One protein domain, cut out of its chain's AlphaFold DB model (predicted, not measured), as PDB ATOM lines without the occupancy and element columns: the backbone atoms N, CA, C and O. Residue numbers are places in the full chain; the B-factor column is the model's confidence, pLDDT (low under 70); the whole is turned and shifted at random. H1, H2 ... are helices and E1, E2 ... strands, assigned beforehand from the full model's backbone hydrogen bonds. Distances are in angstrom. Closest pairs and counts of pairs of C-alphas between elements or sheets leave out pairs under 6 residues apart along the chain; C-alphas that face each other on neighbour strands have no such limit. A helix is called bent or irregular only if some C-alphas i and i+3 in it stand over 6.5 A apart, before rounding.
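What this domain is: This is residues 90 to 266 of the 266 residues of an uncharacterized protein of Rozella allomycis (strain CSF55) (UniProt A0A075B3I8). A small, strongly twisted sheet, E3 E2 E1 E4, and a separate ribbon of two strands, E5 and E6, make two parts of the body, with H5 packed on the ribbon and the unnamed residues 146 to 165 looping through the middle. H2 and H4 lie toward one end of the longest axis, while H3 lies toward the other end, where H6 runs outward to the last residue. The printed part has 177 residues, with six named helices and six named strands in the order E1 E2 H1 E3 E4 H2 E5 H3 E6 H4 H5 H6, a mixed class of helices and strands. The four-strand sheet is mixed and the ribbon antiparallel. The whole is compact, with a radius of gyration of the C-alphas of 16.9 A and spans of 50 by 35 by 34 A.

How they stand to each other: E1, residues 98 to 102, and E2, residues 109 to 113, form an antiparallel hairpin, with N 99 and O 113 2.8 A apart. H1, residues 115 to 124, only grazes the sheet, with its residues 115 to 121; its closest C-alpha pair with E1 is Phe 115 and Leu 98, 6.9 A. Edge strand E3, residues 131 to 134, is antiparallel to E2, with N 110 and O 133 at 2.9 A. Edge strand E4, residues 143 to 145, is parallel to E1, with N 100 and O 144 at 2.8 A. H2, residues 166 to 171, is irregular: C-alphas 167 and 170 are 8.3 A apart. E5, residues 175 to 180, and E6, residues 207 to 212, are antiparallel, with N 176 and O 211 at 2.8 A. H3, residues 193 to 202, is close to H1 but not clearly touching, the closest C-alphas being those of Phe 193 and Ile 123, 7.2 A. H4, residues 215 to 221, touches H5, residues 228 to 240, through H5's residues 231 to 235 alone; their closest C-alphas are Glu 221 and Ser 231, 6.5 A. The closest C-alphas of H5 and E5 are Ser 240 and Ser 176, 5.4 A. H6, residues 250 to 264, is apart from H5. Every O i to N i+4 pair is within hydrogen-bond range in H1, H3, H4, H5 and H6; H2 has 0 of 2, and 2 of 3 O i to N i+3 pairs.

Where its parts are: E1 begins at C-alpha 98, (166.766, 159.825, 122.707). H5 measures 18.2 A, E5 15.9 A and E6 16.4 A from first to last C-alpha. H6, 20.9 A long, ends at C-alpha 264, (133.910, 154.775, 131.686).

The domain as a whole: The two farthest C-alphas, Phe 216 and Lys 266, are 53.6 A apart. The printed part has no cut. The links E4 to H2 and E5 to H3 are long. Confidence is under 70 at residues 90 to 96 and 125 to 129.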
ATOM      1  N   PRO A  90     174.465 160.681 138.456       48.00
ATOM      2  CA  PRO A  90     175.127 161.042 137.190       48.00
ATOM      3  C   PRO A  90     174.230 161.386 135.981       48.00
ATOM      4  O   PRO A  90     174.760 161.807 134.954       48.00
ATOM      5  N   PHE A  91     172.900 161.266 136.054       44.72
ATOM      6  CA  PHE A  91     172.064 161.181 134.838       44.72
ATOM      7  C   PHE A  91     171.942 162.476 134.007       44.72
ATOM      8  O   PHE A  91     171.539 162.439 132.853       44.72
ATOM      9  N   VAL A  92     172.301 163.636 134.562       48.16
ATOM     10  CA  VAL A  92     171.964 164.939 133.950       48.16
ATOM     11  C   VAL A  92     173.166 165.619 133.277       48.16
ATOM     12  O   VAL A  92     173.025 166.689 132.687       48.16
ATOM     13  N   LYS A  93     174.372 165.036 133.327       42.91
ATOM     14  CA  LYS A  93     175.572 165.746 132.847       42.91
ATOM     15  C   LYS A  93     175.752 165.753 131.322       42.91
ATOM     16  O   LYS A  93     176.449 166.645 130.839       42.91
ATOM     17  N   ARG A  94     175.121 164.865 130.543       45.59
ATOM     18  CA  ARG A  94     175.449 164.704 129.112       45.59
ATOM     19  C   ARG A  94     174.248 164.415 128.194       45.59
ATOM     20  O   ARG A  94     173.532 163.455 128.415       45.59
ATOM     21  N   TYR A  95     174.155 165.248 127.150       51.31
ATOM     22  CA  TYR A  95     173.480 165.080 125.852       51.31
ATOM     23  C   TYR A  95     171.961 164.851 125.786       51.31
ATOM     24  O   TYR A  95     171.294 164.477 126.745       51.31
ATOM     25  N   SER A  96     171.436 165.157 124.599       62.00
ATOM     26  CA  SER A  96     170.075 164.945 124.117       62.00
ATOM     27  C   SER A  96     169.745 163.452 124.140       62.00
ATOM     28  O   SER A  96     169.980 162.744 123.168       62.00
ATOM     29  N   CYS A  97     169.268 162.954 125.276       72.62
ATOM     30  CA  CYS A  97     168.844 161.568 125.392       72.62
ATOM     31  C   CYS A  97     167.678 161.309 124.430       72.62
ATOM     32  O   CYS A  97     166.650 161.988 124.500       72.62
ATOM     33  N   LEU A  98     167.843 160.324 123.552       85.44
ATOM     34  CA  LEU A  98     166.766 159.825 122.707       85.44
ATOM     35  C   LEU A  98     166.152 158.599 123.378       85.44
ATOM     36  O   LEU A  98     166.855 157.686 123.817       85.44
ATOM     37  N   PHE A  99     164.834 158.591 123.477       88.81
ATOM     38  CA  PHE A  99     164.088 157.478 124.030       88.81
ATOM     39  C   PHE A  99     163.760 156.499 122.911       88.81
ATOM     40  O   PHE A  99     163.289 156.895 121.848       88.81
ATOM     41  N   LEU A 100     164.032 155.224 123.145       91.06
ATOM     42  CA  LEU A 100     163.721 154.144 122.228       91.06
ATOM     43  C   LEU A 100     162.555 153.346 122.793       91.06
ATOM     44  O   LEU A 100     162.562 152.958 123.966       91.06
ATOM     45  N   PHE A 101     161.577 153.078 121.941       90.19
ATOM     46  CA  PHE A 101     160.465 152.193 122.247       90.19
ATOM     47  C   PHE A 101     160.439 151.061 121.217       90.19
ATOM     48  O   PHE A 101     160.599 151.345 120.029       90.19
ATOM     49  N   PRO A 102     160.270 149.797 121.636       89.50
ATOM     50  CA  PRO A 102     160.062 148.690 120.708       89.50
ATOM     51  C   PRO A 102     158.954 148.989 119.711       89.50
ATOM     52  O   PRO A 102     157.891 149.479 120.107       89.50
ATOM     53  N   ASP A 103     159.166 148.633 118.445       85.62
ATOM     54  CA  ASP A 103     158.025 148.459 117.560       85.62
ATOM     55  C   ASP A 103     157.276 147.180 117.941       85.62
ATOM     56  O   ASP A 103     157.872 146.160 118.274       85.62
ATOM     57  N   VAL A 104     155.949 147.242 117.911       78.06
ATOM     58  CA  VAL A 104     155.102 146.081 118.210       78.06
ATOM     59  C   VAL A 104     155.144 145.072 117.059       78.06
ATOM     60  O   VAL A 104     154.927 143.886 117.274       78.06
ATOM     61  N   LYS A 105     155.411 145.542 115.833       80.25
ATOM     62  CA  LYS A 105     155.335 144.722 114.616       80.25
ATOM     63  C   LYS A 105     156.669 144.125 114.178       80.25
ATOM     64  O   LYS A 105     156.646 143.108 113.501       80.25
ATOM     65  N   ASP A 106     157.778 144.777 114.524       81.94
ATOM     66  CA  ASP A 106     159.102 144.487 113.971       81.94
ATOM     67  C   ASP A 106     160.157 144.411 115.087       81.94
ATOM     68  O   ASP A 106     160.523 145.420 115.693       81.94
ATOM     69  N   ASP A 107     160.704 143.219 115.301       84.31
ATOM     70  CA  ASP A 107     161.624 142.845 116.387       84.31
ATOM     71  C   ASP A 107     163.005 143.517 116.280       84.31
ATOM     72  O   ASP A 107     163.819 143.525 117.210       84.31
ATOM     73  N   THR A 108     163.303 144.042 115.095       85.31
ATOM     74  CA  THR A 108     164.571 144.680 114.729       85.31
ATOM     75  C   THR A 108     164.472 146.199 114.717       85.31
ATOM     76  O   THR A 108     165.499 146.877 114.606       85.31
ATOM     77  N   CYS A 109     163.260 146.747 114.827       86.62
ATOM     78  CA  CYS A 109     163.009 148.177 114.754       86.62
ATOM     79  C   CYS A 109     162.664 148.753 116.125       86.62
ATOM     80  O   CYS A 109     161.916 148.191 116.924       86.62
ATOM     81  N   VAL A 110     163.176 149.954 116.360       90.19
ATOM     82  CA  VAL A 110     162.814 150.790 117.497       90.19
ATOM     83  C   VAL A 110     162.313 152.134 116.995       90.19
ATOM     84  O   VAL A 110     162.784 152.680 115.995       90.19
ATOM     85  N   GLN A 111     161.333 152.680 117.698       90.75
ATOM     86  CA  GLN A 111     160.837 154.024 117.472       90.75
ATOM     87  C   GLN A 111     161.653 154.997 118.308       90.75
ATOM     88  O   GLN A 111     161.746 154.858 119.530       90.75
ATOM     89  N   VAL A 112     162.241 155.984 117.637       89.75
ATOM     90  CA  VAL A 112     163.038 157.026 118.280       89.75
ATOM     91  C   VAL A 112     162.136 158.201 118.651       89.75
ATOM     92  O   VAL A 112     161.400 158.737 117.817       89.75
ATOM     93  N   LEU A 113     162.214 158.597 119.916       86.19
ATOM     94  CA  LEU A 113     161.449 159.671 120.530       86.19
ATOM     95  C   LEU A 113     162.399 160.696 121.142       86.19
ATOM     96  O   LEU A 113     163.236 160.358 121.983       86.19
ATOM     97  N   SER A 114     162.250 161.966 120.767       82.12
ATOM     98  CA  SER A 114     162.817 163.031 121.590       82.12
ATOM     99  C   SER A 114     162.033 163.144 122.902       82.12
ATOM    100  O   SER A 114     160.904 162.662 123.021       82.12
ATOM    101  N   PHE A 115     162.614 163.806 123.904       77.06
ATOM    102  CA  PHE A 115     161.893 164.108 125.142       77.06
ATOM    103  C   PHE A 115     160.576 164.856 124.879       77.06
ATOM    104  O   PHE A 115     159.560 164.570 125.510       77.06
ATOM    105  N   TYR A 116     160.591 165.790 123.926       72.44
ATOM    106  CA  TYR A 116     159.433 166.613 123.595       72.44
ATOM    107  C   TYR A 116     158.331 165.793 122.921       72.44
ATOM    108  O   TYR A 116     157.169 165.873 123.319       72.44
ATOM    109  N   ASP A 117     158.705 164.931 121.973       78.31
ATOM    110  CA  ASP A 117     157.763 164.016 121.326       78.31
ATOM    111  C   ASP A 117     157.134 163.072 122.355       78.31
ATOM    112  O   ASP A 117     155.917 162.880 122.360       78.31
ATOM    113  N   ALA A 118     157.937 162.540 123.285       78.19
ATOM    114  CA  ALA A 118     157.449 161.672 124.352       78.19
ATOM    115  C   ALA A 118     156.449 162.407 125.262       78.19
ATOM    116  O   ALA A 118     155.388 161.864 125.579       78.19
ATOM    117  N   LEU A 119     156.737 163.663 125.625       75.38
ATOM    118  CA  LEU A 119     155.839 164.504 126.421       75.38
ATOM    119  C   LEU A 119     154.509 164.761 125.692       75.38
ATOM    120  O   LEU A 119     153.438 164.584 126.278       75.38
ATOM    121  N   ILE A 120     154.561 165.130 124.407       76.00
ATOM    122  CA  ILE A 120     153.366 165.343 123.578       76.00
ATOM    123  C   ILE A 120     152.539 164.061 123.494       76.00
ATOM    124  O   ILE A 120     151.314 164.119 123.623       76.00
ATOM    125  N   CYS A 121     153.178 162.905 123.315       76.06
ATOM    126  CA  CYS A 121     152.487 161.615 123.286       76.06
ATOM    127  C   CYS A 121     151.749 161.344 124.598       76.06
ATOM    128  O   CYS A 121     150.576 160.964 124.582       76.06
ATOM    129  N   CYS A 122     152.393 161.607 125.738       73.31
ATOM    130  CA  CYS A 122     151.764 161.457 127.048       73.31
ATOM    131  C   CYS A 122     150.535 162.363 127.221       73.31
ATOM    132  O   CYS A 122     149.522 161.914 127.758       73.31
ATOM    133  N   ILE A 123     150.606 163.617 126.761       73.12
ATOM    134  CA  ILE A 123     149.517 164.598 126.906       73.12
ATOM    135  C   ILE A 123     148.363 164.294 125.943       73.12
ATOM    136  O   ILE A 123     147.198 164.280 126.342       73.12
ATOM    137  N   THR A 124     148.675 164.041 124.671       75.06
ATOM    138  CA  THR A 124     147.673 163.899 123.601       75.06
ATOM    139  C   THR A 124     147.068 162.501 123.506       75.06
ATOM    140  O   THR A 124     146.046 162.339 122.838       75.06
ATOM    141  N   LYS A 125     147.662 161.500 124.174       69.06
ATOM    142  CA  LYS A 125     147.256 160.082 124.117       69.06
ATOM    143  C   LYS A 125     147.163 159.526 122.691       69.06
ATOM    144  O   LYS A 125     146.362 158.628 122.438       69.06
ATOM    145  N   ARG A 126     147.924 160.088 121.752       66.19
ATOM    146  CA  ARG A 126     147.978 159.594 120.374       66.19
ATOM    147  C   ARG A 126     148.894 158.376 120.302       66.19
ATOM    148  O   ARG A 126     149.942 158.360 120.945       66.19
ATOM    149  N   ASP A 127     148.501 157.395 119.493       65.56
ATOM    150  CA  ASP A 127     149.402 156.324 119.072       65.56
ATOM    151  C   ASP A 127     150.538 156.959 118.259       65.56
ATOM    152  O   ASP A 127     150.295 157.781 117.369       65.56
ATOM    153  N   TYR A 128     151.782 156.665 118.629       62.53
ATOM    154  CA  TYR A 128     152.925 157.413 118.121       62.53
ATOM    155  C   TYR A 128     153.398 156.920 116.748       62.53
ATOM    156  O   TYR A 128     153.412 155.722 116.464       62.53
ATOM    157  N   ILE A 129     153.827 157.871 115.913       64.19
ATOM    158  CA  ILE A 129     154.452 157.650 114.604       64.19
ATOM    159  C   ILE A 129     155.884 158.179 114.694       64.19
ATOM    160  O   ILE A 129     156.206 159.269 114.224       64.19
ATOM    161  N   GLY A 130     156.739 157.430 115.380       72.44
ATOM    162  CA  GLY A 130     158.156 157.753 115.463       72.44
ATOM    163  C   GLY A 130     158.913 157.470 114.197       72.44
ATOM    164  O   GLY A 130     158.502 156.643 113.384       72.44
ATOM    165  N   LYS A 131     160.097 158.079 114.085       84.81
ATOM    166  CA  LYS A 131     161.089 157.581 113.139       84.81
ATOM    167  C   LYS A 131     161.469 156.164 113.571       84.81
ATOM    168  O   LYS A 131     162.059 155.975 114.636       84.81
ATOM    169  N   ARG A 132     161.110 155.186 112.742       88.06
ATOM    170  CA  ARG A 132     161.546 153.797 112.886       88.06
ATOM    171  C   ARG A 132     163.008 153.704 112.474       88.06
ATOM    172  O   ARG A 132     163.387 154.191 111.407       88.06
ATOM    173  N   VAL A 133     163.825 153.122 113.337       88.88
ATOM    174  CA  VAL A 133     165.255 152.913 113.109       88.88
ATOM    175  C   VAL A 133     165.579 151.472 113.474       88.88
ATOM    176  O   VAL A 133     165.103 150.966 114.488       88.88
ATOM    177  N   LEU A 134     166.371 150.804 112.637       87.50
ATOM    178  CA  LEU A 134     166.887 149.472 112.944       87.50
ATOM    179  C   LEU A 134     167.868 149.563 114.114       87.50
ATOM    180  O   LEU A 134     168.695 150.473 114.144       87.50
ATOM    181  N   VAL A 135     167.813 148.610 115.045       86.00
ATOM    182  CA  VAL A 135     168.706 148.573 116.221       86.00
ATOM    183  C   VAL A 135     170.186 148.580 115.810       86.00
ATOM    184  O   VAL A 135     171.010 149.205 116.470       86.00
ATOM    185  N   GLU A 136     170.517 147.953 114.682       86.69
ATOM    186  CA  GLU A 136     171.871 147.922 114.109       86.69
ATOM    187  C   GLU A 136     172.357 149.292 113.608       86.69
ATOM    188  O   GLU A 136     173.554 149.562 113.600       86.69
ATOM    189  N   ASN A 137     171.431 150.180 113.238       87.75
ATOM    190  CA  ASN A 137     171.724 151.513 112.706       87.75
ATOM    191  C   ASN A 137     171.748 152.601 113.793       87.75
ATOM    192  O   ASN A 137     171.752 153.793 113.471       87.75
ATOM    193  N   LEU A 138     171.720 152.225 115.075       84.81
ATOM    194  CA  LEU A 138     171.848 153.182 116.170       84.81
ATOM    195  C   LEU A 138     173.263 153.792 116.156       84.81
ATOM    196  O   LEU A 138     174.264 153.078 116.116       84.81
ATOM    197  N   SER A 139     173.348 155.125 116.165       79.62
ATOM    198  CA  SER A 139     174.621 155.861 116.171       79.62
ATOM    199  C   SER A 139     175.357 155.701 117.513       79.62
ATOM    200  O   SER A 139     174.870 155.073 118.449       79.62
ATOM    201  N   ASN A 140     176.538 156.315 117.658       73.25
ATOM    202  CA  ASN A 140     177.269 156.375 118.938       73.25
ATOM    203  C   ASN A 140     176.649 157.361 119.961       73.25
ATOM    204  O   ASN A 140     177.352 157.861 120.843       73.25
ATOM    205  N   ASP A 141     175.354 157.661 119.843       80.12
ATOM    206  CA  ASP A 141     174.624 158.525 120.769       80.12
ATOM    207  C   ASP A 141     174.143 157.761 122.018       80.12
ATOM    208  O   ASP A 141     174.230 156.536 122.117       80.12
ATOM    209  N   ILE A 142     173.643 158.504 123.010       82.50
ATOM    210  CA  ILE A 142     173.078 157.929 124.237       82.50
ATOM    211  C   ILE A 142     171.582 157.692 124.031       82.50
ATOM    212  O   ILE A 142     170.802 158.639 123.891       82.50
ATOM    213  N   TYR A 143     171.192 156.423 124.090       87.50
ATOM    214  CA  TYR A 143     169.809 155.986 123.964       87.50
ATOM    215  C   TYR A 143     169.283 155.398 125.271       87.50
ATOM    216  O   TYR A 143     169.997 154.690 125.981       87.50
ATOM    217  N   VAL A 144     168.007 155.650 125.569       90.44
ATOM    218  CA  VAL A 144     167.291 155.022 126.688       90.44
ATOM    219  C   VAL A 144     166.172 154.160 126.132       90.44
ATOM    220  O   VAL A 144     165.173 154.675 125.639       90.44
ATOM    221  N   LEU A 145     166.349 152.841 126.211       91.50
ATOM    222  CA  LEU A 145     165.385 151.858 125.724       91.50
ATOM    223  C   LEU A 145     164.416 151.428 126.830       91.50
ATOM    224  O   LEU A 145     164.830 150.874 127.849       91.50
ATOM    225  N   PHE A 146     163.117 151.613 126.594       92.06
ATOM    226  CA  PHE A 146     162.060 151.072 127.449       92.06
ATOM    227  C   PHE A 146     161.571 149.728 126.905       92.06
ATOM    228  O   PHE A 146     160.661 149.675 126.083       92.06
ATOM    229  N   ILE A 147     162.157 148.635 127.396       91.94
ATOM    230  CA  ILE A 147     161.883 147.269 126.913       91.94
ATOM    231  C   ILE A 147     160.412 146.835 127.022       91.94
ATOM    232  O   ILE A 147     159.972 145.985 126.258       91.94
ATOM    233  N   GLU A 148     159.637 147.416 127.943       90.56
ATOM    234  CA  GLU A 148     158.205 147.117 128.100       90.56
ATOM    235  C   GLU A 148     157.345 147.730 126.984       90.56
ATOM    236  O   GLU A 148     156.189 147.350 126.819       90.56
ATOM    237  N   GLY A 149     157.862 148.732 126.262       88.56
ATOM    238  CA  GLY A 149     157.117 149.475 125.240       88.56
ATOM    239  C   GLY A 149     155.947 150.307 125.766       88.56
ATOM    240  O   GLY A 149     155.301 151.020 125.002       88.56
ATOM    241  N   THR A 150     155.642 150.249 127.062       88.25
ATOM    242  CA  THR A 150     154.542 150.997 127.663       88.25
ATOM    243  C   THR A 150     154.716 151.163 129.171       88.25
ATOM    244  O   THR A 150     155.518 150.478 129.792       88.25
ATOM    245  N   THR A 151     153.954 152.072 129.789       88.81
ATOM    246  CA  THR A 151     153.984 152.260 131.251       88.81
ATOM    247  C   THR A 151     153.219 151.171 132.014       88.81
ATOM    248  O   THR A 151     152.098 150.810 131.643       88.81
ATOM    249  N   SER A 152     153.779 150.707 133.129       89.31
ATOM    250  CA  SER A 152     153.097 149.877 134.129       89.31
ATOM    251  C   SER A 152     152.637 150.716 135.331       89.31
ATOM    252  O   SER A 152     152.950 151.904 135.439       89.31
ATOM    253  N   ASN A 153     151.905 150.112 136.270       89.38
ATOM    254  CA  ASN A 153     151.561 150.747 137.550       89.38
ATOM    255  C   ASN A 153     152.681 150.706 138.607       89.38
ATOM    256  O   ASN A 153     152.427 151.003 139.777       89.38
ATOM    257  N   GLY A 154     153.892 150.276 138.232       87.62
ATOM    258  CA  GLY A 154     155.054 150.211 139.119       87.62
ATOM    259  C   GLY A 154     155.056 149.047 140.119       87.62
ATOM    260  O   GLY A 154     155.948 148.991 140.964       87.62
ATOM    261  N   ARG A 155     154.091 148.114 140.056       89.00
ATOM    262  CA  ARG A 155     154.065 146.917 140.928       89.00
ATOM    263  C   ARG A 155     154.776 145.699 140.345       89.00
ATOM    264  O   ARG A 155     155.138 144.795 141.096       89.00
ATOM    265  N   ALA A 156     154.939 145.659 139.032       91.56
ATOM    266  CA  ALA A 156     155.558 144.565 138.303       91.56
ATOM    267  C   ALA A 156     156.204 145.103 137.022       91.56
ATOM    268  O   ALA A 156     155.839 146.187 136.560       91.56
ATOM    269  N   ILE A 157     157.142 144.332 136.480       92.44
ATOM    270  CA  ILE A 157     157.723 144.558 135.157       92.44
ATOM    271  C   ILE A 157     156.828 143.844 134.146       92.44
ATOM    272  O   ILE A 157     156.524 142.660 134.324       92.44
ATOM    273  N   LEU A 158     156.369 144.555 133.121       93.19
ATOM    274  CA  LEU A 158     155.570 143.959 132.047       93.19
ATOM    275  C   LEU A 158     156.405 142.970 131.232       93.19
ATOM    276  O   LEU A 158     157.636 142.993 131.262       93.19
ATOM    277  N   LYS A 159     155.731 142.109 130.470       92.25
ATOM    278  CA  LYS A 159     156.420 141.277 129.488       92.25
ATOM    279  C   LYS A 159     157.162 142.208 128.512       92.25
ATOM    280  O   LYS A 159     156.515 143.099 127.951       92.25
ATOM    281  N   PRO A 160     158.481 142.036 128.314       91.69
ATOM    282  CA  PRO A 160     159.226 142.843 127.356       91.69
ATOM    283  C   PRO A 160     158.673 142.628 125.944       91.69
ATOM    284  O   PRO A 160     158.187 141.541 125.614       91.69
ATOM    285  N   ALA A 161     158.780 143.646 125.099       90.31
ATOM    286  CA  ALA A 161     158.594 143.459 123.669       90.31
ATOM    287  C   ALA A 161     159.728 142.596 123.102       90.31
ATOM    288  O   ALA A 161     160.850 142.624 123.614       90.31
ATOM    289  N   ASN A 162     159.440 141.841 122.042       88.94
ATOM    290  CA  ASN A 162     160.436 140.997 121.395       88.94
ATOM    291  C   ASN A 162     161.413 141.879 120.605       88.94
ATOM    292  O   ASN A 162     161.107 142.270 119.490       88.94
ATOM    293  N   ILE A 163     162.546 142.257 121.204       90.12
ATOM    294  CA  ILE A 163     163.570 143.091 120.556       90.12
ATOM    295  C   ILE A 163     164.882 142.323 120.505       90.12
ATOM    296  O   ILE A 163     165.361 141.826 121.532       90.12
ATOM    297  N   ASN A 164     165.523 142.304 119.338       89.69
ATOM    298  CA  ASN A 164     166.877 141.785 119.221       89.69
ATOM    299  C   ASN A 164     167.906 142.784 119.785       89.69
ATOM    300  O   ASN A 164     168.249 143.777 119.147       89.69
ATOM    301  N   LEU A 165     168.423 142.502 120.985       87.94
ATOM    302  CA  LEU A 165     169.440 143.323 121.656       87.94
ATOM    303  C   LEU A 165     170.886 142.912 121.329       87.94
ATOM    304  O   LEU A 165     171.819 143.550 121.820       87.94
ATOM    305  N   GLN A 166     171.099 141.858 120.530       87.25
ATOM    306  CA  GLN A 166     172.445 141.360 120.214       87.25
ATOM    307  C   GLN A 166     173.372 142.434 119.621       87.25
ATOM    308  O   GLN A 166     174.506 142.526 120.096       87.25
ATOM    309  N   PRO A 167     172.921 143.308 118.691       86.81
ATOM    310  CA  PRO A 167     173.793 144.323 118.090       86.81
ATOM    311  C   PRO A 167     174.390 145.316 119.095       86.81
ATOM    312  O   PRO A 167     175.403 145.951 118.819       86.81
ATOM    313  N   ILE A 168     173.769 145.461 120.270       86.25
ATOM    314  CA  ILE A 168     174.150 146.451 121.282       86.25
ATOM    315  C   ILE A 168     174.654 145.826 122.588       86.25
ATOM    316  O   ILE A 168     174.914 146.568 123.536       86.25
ATOM    317  N   LYS A 169     174.838 144.497 122.650       84.62
ATOM    318  CA  LYS A 169     175.151 143.730 123.875       84.62
ATOM    319  C   LYS A 169     176.271 144.345 124.724       84.62
ATOM    320  O   LYS A 169     176.124 144.465 125.937       84.62
ATOM    321  N   GLU A 170     177.369 144.760 124.099       82.69
ATOM    322  CA  GLU A 170     178.561 145.284 124.788       82.69
ATOM    323  C   GLU A 170     178.384 146.702 125.352       82.69
ATOM    324  O   GLU A 170     179.159 147.142 126.201       82.69
ATOM    325  N   ARG A 171     177.357 147.423 124.892       83.81
ATOM    326  CA  ARG A 171     177.082 148.825 125.240       83.81
ATOM    327  C   ARG A 171     175.871 148.973 126.160       83.81
ATOM    328  O   ARG A 171     175.419 150.088 126.416       83.81
ATOM    329  N   LEU A 172     175.316 147.860 126.639       88.38
ATOM    330  CA  LEU A 172     174.140 147.869 127.496       88.38
ATOM    331  C   LEU A 172     174.488 148.351 128.905       88.38
ATOM    332  O   LEU A 172     175.412 147.860 129.550       88.38
ATOM    333  N   HIS A 173     173.673 149.270 129.411       89.94
ATOM    334  CA  HIS A 173     173.668 149.680 130.808       89.94
ATOM    335  C   HIS A 173     172.269 149.450 131.375       89.94
ATOM    336  O   HIS A 173     171.297 150.023 130.884       89.94
ATOM    337  N   LEU A 174     172.157 148.613 132.410       91.50
ATOM    338  CA  LEU A 174     170.866 148.336 133.034       91.50
ATOM    339  C   LEU A 174     170.575 149.313 134.161       91.50
ATOM    340  O   LEU A 174     171.346 149.458 135.115       91.50
ATOM    341  N   ILE A 175     169.415 149.948 134.053       91.38
ATOM    342  CA  ILE A 175     168.908 150.907 135.021       91.38
ATOM    343  C   ILE A 175     167.464 150.539 135.323       91.38
ATOM    344  O   ILE A 175     166.646 150.376 134.422       91.38
ATOM    345  N   SER A 176     167.152 150.429 136.607       90.62
ATOM    346  CA  SER A 176     165.786 150.282 137.088       90.62
ATOM    347  C   SER A 176     165.338 151.562 137.777       90.62
ATOM    348  O   SER A 176     166.068 152.140 138.587       90.62
ATOM    349  N   ILE A 177     164.120 151.984 137.452       89.44
ATOM    350  CA  ILE A 177     163.452 153.125 138.067       89.44
ATOM    351  C   ILE A 177     162.244 152.575 138.810       89.44
ATOM    352  O   ILE A 177     161.365 151.952 138.216       89.44
ATOM    353  N   ARG A 178     162.204 152.799 140.119       88.12
ATOM    354  CA  ARG A 178     161.103 152.381 140.980       88.12
ATOM    355  C   ARG A 178     160.528 153.586 141.696       88.12
ATOM    356  O   ARG A 178     161.244 154.303 142.385       88.12
ATOM    357  N   TYR A 179     159.220 153.755 141.579       86.44
ATOM    358  CA  TYR A 179     158.484 154.747 142.346       86.44
ATOM    359  C   TYR A 179     158.073 154.131 143.677       86.44
ATOM    360  O   TYR A 179     157.401 153.098 143.712       86.44
ATOM    361  N   GLU A 180     158.495 154.744 144.774       83.62
ATOM    362  CA  GLU A 180     158.023 154.378 146.102       83.62
ATOM    363  C   GLU A 180     156.858 155.286 146.463       83.62
ATOM    364  O   GLU A 180     156.975 156.511 146.477       83.62
ATOM    365  N   PHE A 181     155.712 154.674 146.737       80.50
ATOM    366  CA  PHE A 181     154.501 155.401 147.062       80.50
ATOM    367  C   PHE A 181     153.664 154.649 148.089       80.50
ATOM    368  O   PHE A 181     153.581 153.422 148.080       80.50
ATOM    369  N   LEU A 182     153.018 155.419 148.965       71.56
ATOM    370  CA  LEU A 182     152.087 154.906 149.970       71.56
ATOM    371  C   LEU A 182     150.644 154.955 149.457       71.56
ATOM    372  O   LEU A 182     149.963 153.933 149.413       71.56
ATOM    373  N   ASN A 183     150.196 156.140 149.025       74.69
ATOM    374  CA  ASN A 183     148.778 156.399 148.747       74.69
ATOM    375  C   ASN A 183     148.452 156.553 147.257       74.69
ATOM    376  O   ASN A 183     147.374 156.153 146.829       74.69
ATOM    377  N   PHE A 184     149.352 157.128 146.457       84.00
ATOM    378  CA  PHE A 184     149.130 157.368 145.032       84.00
ATOM    379  C   PHE A 184     150.400 157.059 144.247       84.00
ATOM    380  O   PHE A 184     151.477 157.528 144.612       84.00
ATOM    381  N   SER A 185     150.267 156.264 143.185       85.56
ATOM    382  CA  SER A 185     151.395 155.956 142.312       85.56
ATOM    383  C   SER A 185     151.689 157.133 141.378       85.56
ATOM    384  O   SER A 185     150.791 157.532 140.633       85.56
ATOM    385  N   PRO A 186     152.941 157.623 141.316       85.56
ATOM    386  CA  PRO A 186     153.364 158.614 140.328       85.56
ATOM    387  C   PRO A 186     153.300 158.111 138.879       85.56
ATOM    388  O   PRO A 186     153.475 158.888 137.949       85.56
ATOM    389  N   THR A 187     153.068 156.815 138.653       86.38
ATOM    390  CA  THR A 187     152.958 156.250 137.305       86.38
ATOM    391  C   THR A 187     151.604 156.575 136.676       86.38
ATOM    392  O   THR A 187     150.556 156.195 137.207       86.38
ATOM    393  N   TYR A 188     151.616 157.198 135.500       85.25
ATOM    394  CA  TYR A 188     150.411 157.422 134.708       85.25
ATOM    395  C   TYR A 188     150.010 156.153 133.936       85.25
ATOM    396  O   TYR A 188     150.725 155.722 133.029       85.25
ATOM    397  N   VAL A 189     148.876 155.540 134.308       85.31
ATOM    398  CA  VAL A 189     148.423 154.256 133.728       85.31
ATOM    399  C   VAL A 189     147.152 154.398 132.888       85.31
ATOM    400  O   VAL A 189     147.214 154.261 131.671       85.31
ATOM    401  N   CYS A 190     145.996 154.666 133.509       83.38
ATOM    402  CA  CYS A 190     144.705 154.752 132.805       83.38
ATOM    403  C   CYS A 190     143.769 155.876 133.290       83.38
ATOM    404  O   CYS A 190     142.647 156.012 132.803       83.38
ATOM    405  N   GLU A 191     144.214 156.718 134.224       83.12
ATOM    406  CA  GLU A 191     143.408 157.826 134.751       83.12
ATOM    407  C   GLU A 191     143.318 159.008 133.758       83.12
ATOM    408  O   GLU A 191     143.963 159.029 132.705       83.12
ATOM    409  N   SER A 192     142.501 160.026 134.050       86.19
ATOM    410  CA  SER A 192     142.592 161.290 133.302       86.19
ATOM    411  C   SER A 192     143.881 162.024 133.675       86.19
ATOM    412  O   SER A 192     144.304 161.985 134.828       86.19
ATOM    413  N   PHE A 193     144.492 162.706 132.705       85.25
ATOM    414  CA  PHE A 193     145.725 163.468 132.915       85.25
ATOM    415  C   PHE A 193     145.581 164.486 134.056       85.25
ATOM    416  O   PHE A 193     146.407 164.515 134.962       85.25
ATOM    417  N   SER A 194     144.468 165.226 134.101       87.44
ATOM    418  CA  SER A 194     144.198 166.201 135.166       87.44
ATOM    419  C   SER A 194     144.048 165.560 136.549       87.44
ATOM    420  O   SER A 194     144.564 166.096 137.522       87.44
ATOM    421  N   SER A 195     143.391 164.396 136.649       88.50
ATOM    422  CA  SER A 195     143.280 163.661 137.923       88.50
ATOM    423  C   SER A 195     144.640 163.138 138.384       88.50
ATOM    424  O   SER A 195     144.948 163.157 139.574       88.50
ATOM    425  N   HIS A 196     145.478 162.725 137.432       89.19
ATOM    426  CA  HIS A 196     146.833 162.281 137.717       89.19
ATOM    427  C   HIS A 196     147.719 163.435 138.208       89.19
ATOM    428  O   HIS A 196     148.354 163.298 139.249       89.19
ATOM    429  N   ILE A 197     147.703 164.588 137.526       89.19
ATOM    430  CA  ILE A 197     148.414 165.798 137.973       89.19
ATOM    431  C   ILE A 197     147.928 166.235 139.351       89.19
ATOM    432  O   ILE A 197     148.751 166.538 140.210       89.19
ATOM    433  N   PHE A 198     146.612 166.241 139.577       91.00
ATOM    434  CA  PHE A 198     146.041 166.562 140.882       91.00
ATOM    435  C   PHE A 198     146.579 165.618 141.962       91.00
ATOM    436  O   PHE A 198     147.074 166.077 142.986       91.00
ATOM    437  N   GLY A 199     146.549 164.303 141.713       90.00
ATOM    438  CA  GLY A 199     147.088 163.296 142.627       90.00
ATOM    439  C   GLY A 199     148.567 163.524 142.937       90.00
ATOM    440  O   GLY A 199     148.945 163.582 144.105       90.00
ATOM    441  N   LEU A 200     149.374 163.759 141.906       90.25
ATOM    442  CA  LEU A 200     150.811 163.987 142.024       90.25
ATOM    443  C   LEU A 200     151.136 165.284 142.787       90.25
ATOM    444  O   LEU A 200     151.986 165.281 143.674       90.25
ATOM    445  N   CYS A 201     150.404 166.370 142.522       91.12
ATOM    446  CA  CYS A 201     150.572 167.647 143.222       91.12
ATOM    447  C   CYS A 201     150.029 167.620 144.661       91.12
ATOM    448  O   CYS A 201     150.511 168.386 145.495       91.12
ATOM    449  N   SER A 202     149.070 166.738 144.961       91.62
ATOM    450  CA  SER A 202     148.483 166.585 146.300       91.62
ATOM    451  C   SER A 202     149.394 165.864 147.300       91.62
ATOM    452  O   SER A 202     149.155 165.913 148.505       91.62
ATOM    453  N   GLN A 203     150.445 165.186 146.832       89.31
ATOM    454  CA  GLN A 203     151.371 164.458 147.698       89.31
ATOM    455  C   GLN A 203     152.463 165.373 148.238       89.31
ATOM    456  O   GLN A 203     153.108 166.084 147.476       89.31
ATOM    457  N   PHE A 204     152.738 165.315 149.542       88.44
ATOM    458  CA  PHE A 204     153.804 166.124 150.141       88.44
ATOM    459  C   PHE A 204     155.168 165.840 149.499       88.44
ATOM    460  O   PHE A 204     155.837 166.765 149.036       88.44
ATOM    461  N   TYR A 205     155.521 164.557 149.402       87.94
ATOM    462  CA  TYR A 205     156.740 164.082 148.765       87.94
ATOM    463  C   TYR A 205     156.460 162.869 147.876       87.94
ATOM    464  O   TYR A 205     155.549 162.080 148.137       87.94
ATOM    465  N   ASN A 206     157.291 162.719 146.853       87.19
ATOM    466  CA  ASN A 206     157.359 161.567 145.974       87.19
ATOM    467  C   ASN A 206     158.794 161.034 145.973       87.19
ATOM    468  O   ASN A 206     159.748 161.807 145.875       87.19
ATOM    469  N   SER A 207     158.953 159.715 146.090       84.75
ATOM    470  CA  SER A 207     160.265 159.063 146.118       84.75
ATOM    471  C   SER A 207     160.482 158.254 144.841       84.75
ATOM    472  O   SER A 207     159.633 157.455 144.433       84.75
ATOM    473  N   ILE A 208     161.635 158.467 144.204       86.12
ATOM    474  CA  ILE A 208     162.108 157.666 143.074       86.12
ATOM    475  C   ILE A 208     163.409 157.001 143.495       86.12
ATOM    476  O   ILE A 208     164.406 157.662 143.778       86.12
ATOM    477  N   THR A 209     163.408 155.676 143.476       86.00
ATOM    478  CA  THR A 209     164.606 154.867 143.641       86.00
ATOM    479  C   THR A 209     165.135 154.487 142.268       86.00
ATOM    480  O   THR A 209     164.501 153.726 141.534       86.00
ATOM    481  N   ILE A 210     166.311 155.003 141.928       88.44
ATOM    482  CA  ILE A 210     167.049 154.622 140.725       88.44
ATOM    483  C   ILE A 210     168.159 153.670 141.152       88.44
ATOM    484  O   ILE A 210     168.935 153.978 142.057       88.44
ATOM    485  N   ARG A 211     168.238 152.505 140.514       89.75
ATOM    486  CA  ARG A 211     169.337 151.556 140.714       89.75
ATOM    487  C   ARG A 211     169.942 151.217 139.374       89.75
ATOM    488  O   ARG A 211     169.208 150.882 138.449       89.75
ATOM    489  N   SER A 212     171.261 151.273 139.293       90.44
ATOM    490  CA  SER A 212     172.035 150.856 138.130       90.44
ATOM    491  C   SER A 212     172.828 149.601 138.458       90.44
ATOM    492  O   SER A 212     173.308 149.446 139.582       90.44
ATOM    493  N   MET A 213     172.986 148.727 137.474       88.44
ATOM    494  CA  MET A 213     173.882 147.581 137.568       88.44
ATOM    495  C   MET A 213     175.235 147.926 136.945       88.44
ATOM    496  O   MET A 213     175.292 148.549 135.885       88.44
ATOM    497  N   ASN A 214     176.328 147.521 137.593       86.75
ATOM    498  CA  ASN A 214     177.672 147.737 137.059       86.75
ATOM    499  C   ASN A 214     177.925 146.824 135.852       86.75
ATOM    500  O   ASN A 214     177.512 145.665 135.868       86.75
ATOM    501  N   ASN A 215     178.692 147.297 134.862       81.06
ATOM    502  CA  ASN A 215     178.988 146.537 133.639       81.06
ATOM    503  C   ASN A 215     179.553 145.138 133.927       81.06
ATOM    504  O   ASN A 215     179.158 144.179 133.286       81.06
ATOM    505  N   PHE A 216     180.408 144.994 134.941       76.44
ATOM    506  CA  PHE A 216     180.956 143.692 135.331       76.44
ATOM    507  C   PHE A 216     179.898 142.699 135.841       76.44
ATOM    508  O   PHE A 216     179.948 141.510 135.531       76.44
ATOM    509  N   GLN A 217     178.932 143.181 136.631       78.56
ATOM    510  CA  GLN A 217     177.817 142.356 137.110       78.56
ATOM    511  C   GLN A 217     176.895 141.984 135.953       78.56
ATOM    512  O   GLN A 217     176.486 140.831 135.850       78.56
ATOM    513  N   LEU A 218     176.647 142.944 135.059       83.31
ATOM    514  CA  LEU A 218     175.860 142.726 133.859       83.31
ATOM    515  C   LEU A 218     176.503 141.663 132.967       83.31
ATOM    516  O   LEU A 218     175.848 140.686 132.641       83.31
ATOM    517  N   SER A 219     177.793 141.782 132.637       81.81
ATOM    518  CA  SER A 219     178.497 140.788 131.821       81.81
ATOM    519  C   SER A 219     178.371 139.378 132.396       81.81
ATOM    520  O   SER A 219     178.161 138.447 131.633       81.81
ATOM    521  N   ARG A 220     178.423 139.209 133.726       80.00
ATOM    522  CA  ARG A 220     178.203 137.904 134.373       80.00
ATOM    523  C   ARG A 220     176.782 137.374 134.184       80.00
ATOM    524  O   ARG A 220     176.626 136.191 133.911       80.00
ATOM    525  N   GLU A 221     175.763 138.219 134.327       79.31
ATOM    526  CA  GLU A 221     174.367 137.810 134.112       79.31
ATOM    527  C   GLU A 221     174.048 137.570 132.623       79.31
ATOM    528  O   GLU A 221     173.221 136.719 132.317       79.31
ATOM    529  N   LEU A 222     174.737 138.242 131.691       81.31
ATOM    530  CA  LEU A 222     174.575 138.058 130.239       81.31
ATOM    531  C   LEU A 222     175.382 136.882 129.647       81.31
ATOM    532  O   LEU A 222     175.343 136.676 128.430       81.31
ATOM    533  N   LEU A 223     176.146 136.152 130.469       76.25
ATOM    534  CA  LEU A 223     176.875 134.936 130.070       76.25
ATOM    535  C   LEU A 223     176.027 133.660 130.200       76.25
ATOM    536  O   LEU A 223     176.496 132.589 129.828       76.25
ATOM    537  N   SER A 224     174.799 133.751 130.719       72.62
ATOM    538  CA  SER A 224     173.849 132.632 130.720       72.62
ATOM    539  C   SER A 224     173.506 132.191 129.290       72.62
ATOM    540  O   SER A 224     173.354 133.052 128.428       72.62
ATOM    541  N   GLU A 225     173.284 130.893 129.061       72.06
ATOM    542  CA  GLU A 225     172.879 130.328 127.754       72.06
ATOM    543  C   GLU A 225     171.478 130.772 127.277       72.06
ATOM    544  O   GLU A 225     171.091 130.523 126.138       72.06
ATOM    545  N   GLU A 226     170.718 131.452 128.138       81.56
ATOM    546  CA  GLU A 226     169.398 132.011 127.836       81.56
ATOM    547  C   GLU A 226     169.452 133.133 126.775       81.56
ATOM    548  O   GLU A 226     170.460 133.842 126.647       81.56
ATOM    549  N   PRO A 227     168.354 133.369 126.030       88.62
ATOM    550  CA  PRO A 227     168.274 134.485 125.098       88.62
ATOM    551  C   PRO A 227     168.526 135.819 125.815       88.62
ATOM    552  O   PRO A 227     167.955 136.105 126.867       88.62
ATOM    553  N   LEU A 228     169.346 136.678 125.196       90.19
ATOM    554  CA  LEU A 228     169.862 137.920 125.792       90.19
ATOM    555  C   LEU A 228     168.776 138.798 126.439       90.19
ATOM    556  O   LEU A 228     168.977 139.348 127.522       90.19
ATOM    557  N   LEU A 229     167.616 138.919 125.787       90.31
ATOM    558  CA  LEU A 229     166.483 139.699 126.287       90.31
ATOM    559  C   LEU A 229     165.948 139.154 127.621       90.31
ATOM    560  O   LEU A 229     165.630 139.931 128.523       90.31
ATOM    561  N   GLN A 230     165.873 137.833 127.771       90.31
ATOM    562  CA  GLN A 230     165.385 137.182 128.983       90.31
ATOM    563  C   GLN A 230     166.370 137.362 130.141       90.31
ATOM    564  O   GLN A 230     165.942 137.714 131.243       90.31
ATOM    565  N   SER A 231     167.676 137.242 129.881       91.06
ATOM    566  CA  SER A 231     168.727 137.539 130.866       91.06
ATOM    567  C   SER A 231     168.663 138.994 131.335       91.06
ATOM    568  O   SER A 231     168.693 139.258 132.537       91.06
ATOM    569  N   VAL A 232     168.474 139.945 130.409       91.81
ATOM    570  CA  VAL A 232     168.268 141.369 130.733       91.81
ATOM    571  C   VAL A 232     167.025 141.575 131.603       91.81
ATOM    572  O   VAL A 232     167.075 142.308 132.592       91.81
ATOM    573  N   CYS A 233     165.909 140.923 131.281       91.38
ATOM    574  CA  CYS A 233     164.675 141.059 132.056       91.38
ATOM    575  C   CYS A 233     164.799 140.463 133.459       91.38
ATOM    576  O   CYS A 233     164.304 141.047 134.426       91.38
ATOM    577  N   PHE A 234     165.493 139.333 133.591       90.62
ATOM    578  CA  PHE A 234     165.781 138.723 134.883       90.62
ATOM    579  C   PHE A 234     166.683 139.622 135.743       90.62
ATOM    580  O   PHE A 234     166.361 139.891 136.906       90.62
ATOM    581  N   ALA A 235     167.742 140.174 135.147       92.31
ATOM    582  CA  ALA A 235     168.624 141.152 135.779       92.31
ATOM    583  C   ALA A 235     167.848 142.388 136.271       92.31
ATOM    584  O   ALA A 235     167.991 142.813 137.423       92.31
ATOM    585  N   LEU A 236     166.953 142.937 135.440       92.00
ATOM    586  CA  LEU A 236     166.104 144.083 135.790       92.00
ATOM    587  C   LEU A 236     165.101 143.764 136.906       92.00
ATOM    588  O   LEU A 236     164.913 144.578 137.816       92.00
ATOM    589  N   SER A 237     164.481 142.584 136.872       92.00
ATOM    590  CA  SER A 237     163.595 142.071 137.929       92.00
ATOM    591  C   SER A 237     164.318 142.030 139.279       92.00
ATOM    592  O   SER A 237     163.843 142.590 140.276       92.00
ATOM    593  N   ARG A 238     165.543 141.493 139.297       91.69
ATOM    594  CA  ARG A 238     166.393 141.438 140.492       91.69
ATOM    595  C   ARG A 238     166.816 142.827 140.978       91.69
ATOM    596  O   ARG A 238     166.725 143.110 142.175       91.69
ATOM    597  N   LEU A 239     167.238 143.703 140.064       91.75
ATOM    598  CA  LEU A 239     167.706 145.060 140.370       91.75
ATOM    599  C   LEU A 239     166.586 145.921 140.989       91.75
ATOM    600  O   LEU A 239     166.771 146.558 142.035       91.75
ATOM    601  N   SER A 240     165.403 145.880 140.374       90.62
ATOM    602  CA  SER A 240     164.210 146.630 140.791       90.62
ATOM    603  C   SER A 240     163.483 146.017 141.998       90.62
ATOM    604  O   SER A 240     162.738 146.717 142.701       90.62
ATOM    605  N   LYS A 241     163.722 144.727 142.276       92.56
ATOM    606  CA  LYS A 241     162.937 143.901 143.211       92.56
ATOM    607  C   LYS A 241     161.449 143.885 142.833       92.56
ATOM    608  O   LYS A 241     160.590 144.038 143.707       92.56
ATOM    609  N   LEU A 242     161.155 143.767 141.541       91.50
ATOM    610  CA  LEU A 242     159.804 143.667 140.985       91.50
ATOM    611  C   LEU A 242     159.653 142.335 140.256       91.50
ATOM    612  O   LEU A 242     160.609 141.826 139.690       91.50
ATOM    613  N   ARG A 243     158.445 141.768 140.262       91.94
ATOM    614  CA  ARG A 243     158.170 140.517 139.544       91.94
ATOM    615  C   ARG A 243     158.028 140.792 138.050       91.94
ATOM    616  O   ARG A 243     157.362 141.758 137.683       91.94
ATOM    617  N   LEU A 244     158.610 139.931 137.221       92.50
ATOM    618  CA  LEU A 244     158.390 139.921 135.777       92.50
ATOM    619  C   LEU A 244     157.073 139.201 135.466       92.50
ATOM    620  O   LEU A 244     156.845 138.098 135.965       92.50
ATOM    621  N   LEU A 245     156.208 139.822 134.669       91.94
ATOM    622  CA  LEU A 245     154.965 139.208 134.210       91.94
ATOM    623  C   LEU A 245     155.214 138.382 132.945       91.94
ATOM    624  O   LEU A 245     155.932 138.812 132.047       91.94
ATOM    625  N   SER A 246     154.592 137.207 132.861       83.00
ATOM    626  CA  SER A 246     154.788 136.282 131.736       83.00
ATOM    627  C   SER A 246     153.869 136.566 130.548       83.00
ATOM    628  O   SER A 246     154.251 136.315 129.405       83.00
ATOM    629  N   VAL A 247     152.665 137.093 130.801       81.69
ATOM    630  CA  VAL A 247     151.624 137.245 129.767       81.69
ATOM    631  C   VAL A 247     151.454 138.695 129.322       81.69
ATOM    632  O   VAL A 247     151.339 138.948 128.130       81.69
ATOM    633  N   LYS A 248     151.451 139.646 130.264       86.50
ATOM    634  CA  LYS A 248     150.943 141.003 130.015       86.50
ATOM    635  C   LYS A 248     151.935 141.892 129.260       86.50
ATOM    636  O   LYS A 248     152.935 142.308 129.846       86.50
ATOM    637  N   SER A 249     151.626 142.208 128.001       89.06
ATOM    638  CA  SER A 249     152.453 143.016 127.089       89.06
ATOM    639  C   SER A 249     151.906 144.440 126.866       89.06
ATOM    640  O   SER A 249     150.882 144.841 127.431       89.06
ATOM    641  N   ALA A 250     152.581 145.224 126.020       87.88
ATOM    642  CA  ALA A 250     152.087 146.526 125.572       87.88
ATOM    643  C   ALA A 250     150.758 146.438 124.794       87.88
ATOM    644  O   ALA A 250     149.900 147.312 124.939       87.88
ATOM    645  N   GLU A 251     150.550 145.371 124.018       89.50
ATOM    646  CA  GLU A 251     149.312 145.143 123.259       89.50
ATOM    647  C   GLU A 251     148.113 144.950 124.189       89.50
ATOM    648  O   GLU A 251     147.060 145.567 123.995       89.50
ATOM    649  N   ASP A 252     148.306 144.169 125.259       91.31
ATOM    650  CA  ASP A 252     147.290 143.964 126.290       91.31
ATOM    651  C   ASP A 252     146.886 145.283 126.934       91.31
ATOM    652  O   ASP A 252     145.708 145.513 127.210       91.31
ATOM    653  N   LYS A 253     147.837 146.195 127.148       90.88
ATOM    654  CA  LYS A 253     147.513 147.510 127.692       90.88
ATOM    655  C   LYS A 253     146.660 148.329 126.727       90.88
ATOM    656  O   LYS A 253     145.712 148.981 127.165       90.88
ATOM    657  N   THR A 254     146.952 148.299 125.431       89.81
ATOM    658  CA  THR A 254     146.141 148.996 124.422       89.81
ATOM    659  C   THR A 254     144.715 148.447 124.385       89.81
ATOM    660  O   THR A 254     143.746 149.217 124.381       89.81
ATOM    661  N   ALA A 255     144.561 147.123 124.442       92.06
ATOM    662  CA  ALA A 255     143.257 146.475 124.533       92.06
ATOM    663  C   ALA A 255     142.531 146.824 125.851       92.06
ATOM    664  O   ALA A 255     141.345 147.175 125.835       92.06
ATOM    665  N   PHE A 256     143.257 146.846 126.973       92.62
ATOM    666  CA  PHE A 256     142.745 147.269 128.273       92.62
ATOM    667  C   PHE A 256     142.240 148.712 128.249       92.62
ATOM    668  O   PHE A 256     141.135 148.974 128.716       92.62
ATOM    669  N   LEU A 257     143.001 149.656 127.689       90.44
ATOM    670  CA  LEU A 257     142.611 151.067 127.630       90.44
ATOM    671  C   LEU A 257     141.351 151.269 126.780       90.44
ATOM    672  O   LEU A 257     140.458 152.018 127.185       90.44
ATOM    673  N   LYS A 258     141.228 150.560 125.650       91.56
ATOM    674  CA  LYS A 258     140.001 150.551 124.834       91.56
ATOM    675  C   LYS A 258     138.802 150.053 125.648       91.56
ATOM    676  O   LYS A 258     137.753 150.703 125.662       91.56
ATOM    677  N   PHE A 259     138.964 148.945 126.372       93.19
ATOM    678  CA  PHE A 259     137.925 148.398 127.247       93.19
ATOM    679  C   PHE A 259     137.562 149.351 128.398       93.19
ATOM    680  O   PHE A 259     136.381 149.612 128.643       93.19
ATOM    681  N   TYR A 260     138.568 149.903 129.077       91.12
ATOM    682  CA  TYR A 260     138.424 150.819 130.205       91.12
ATOM    683  C   TYR A 260     137.665 152.087 129.800       91.12
ATOM    684  O   TYR A 260     136.675 152.439 130.442       91.12
ATOM    685  N   ASN A 261     138.047 152.717 128.685       88.88
ATOM    686  CA  ASN A 261     137.381 153.916 128.169       88.88
ATOM    687  C   ASN A 261     135.928 153.636 127.754       88.88
ATOM    688  O   ASN A 261     135.027 154.381 128.138       88.88
ATOM    689  N   LYS A 262     135.666 152.516 127.061       91.75
ATOM    690  CA  LYS A 262     134.297 152.097 126.696       91.75
ATOM    691  C   LYS A 262     133.401 151.909 127.920       91.75
ATOM    692  O   LYS A 262     132.200 152.146 127.850       91.75
ATOM    693  N   LYS A 263     133.968 151.448 129.035       88.88
ATOM    694  CA  LYS A 263     133.249 151.227 130.293       88.88
ATOM    695  C   LYS A 263     133.133 152.469 131.173       88.88
ATOM    696  O   LYS A 263     132.303 152.428 132.070       88.88
ATOM    697  N   LYS A 264     133.969 153.492 130.972       84.12
ATOM    698  CA  LYS A 264     133.910 154.775 131.686       84.12
ATOM    699  C   LYS A 264     132.834 155.703 131.111       84.12
ATOM    700  O   LYS A 264     132.277 156.501 131.848       84.12
ATOM    701  N   ASN A 265     132.558 155.581 129.813       81.19
ATOM    702  CA  ASN A 265     131.556 156.380 129.101       81.19
ATOM    703  C   ASN A 265     130.138 155.771 129.138       81.19
ATOM    704  O   ASN A 265     129.254 156.262 128.443       81.19
ATOM    705  N   LYS A 266     129.942 154.674 129.879       78.19
ATOM    706  CA  LYS A 266     128.640 154.054 130.150       78.19
ATOM    707  C   LYS A 266     128.280 154.301 131.599       78.19
ATOM    708  O   LYS A 266     127.089 154.556 131.847       78.19
TER     709      LYS A 266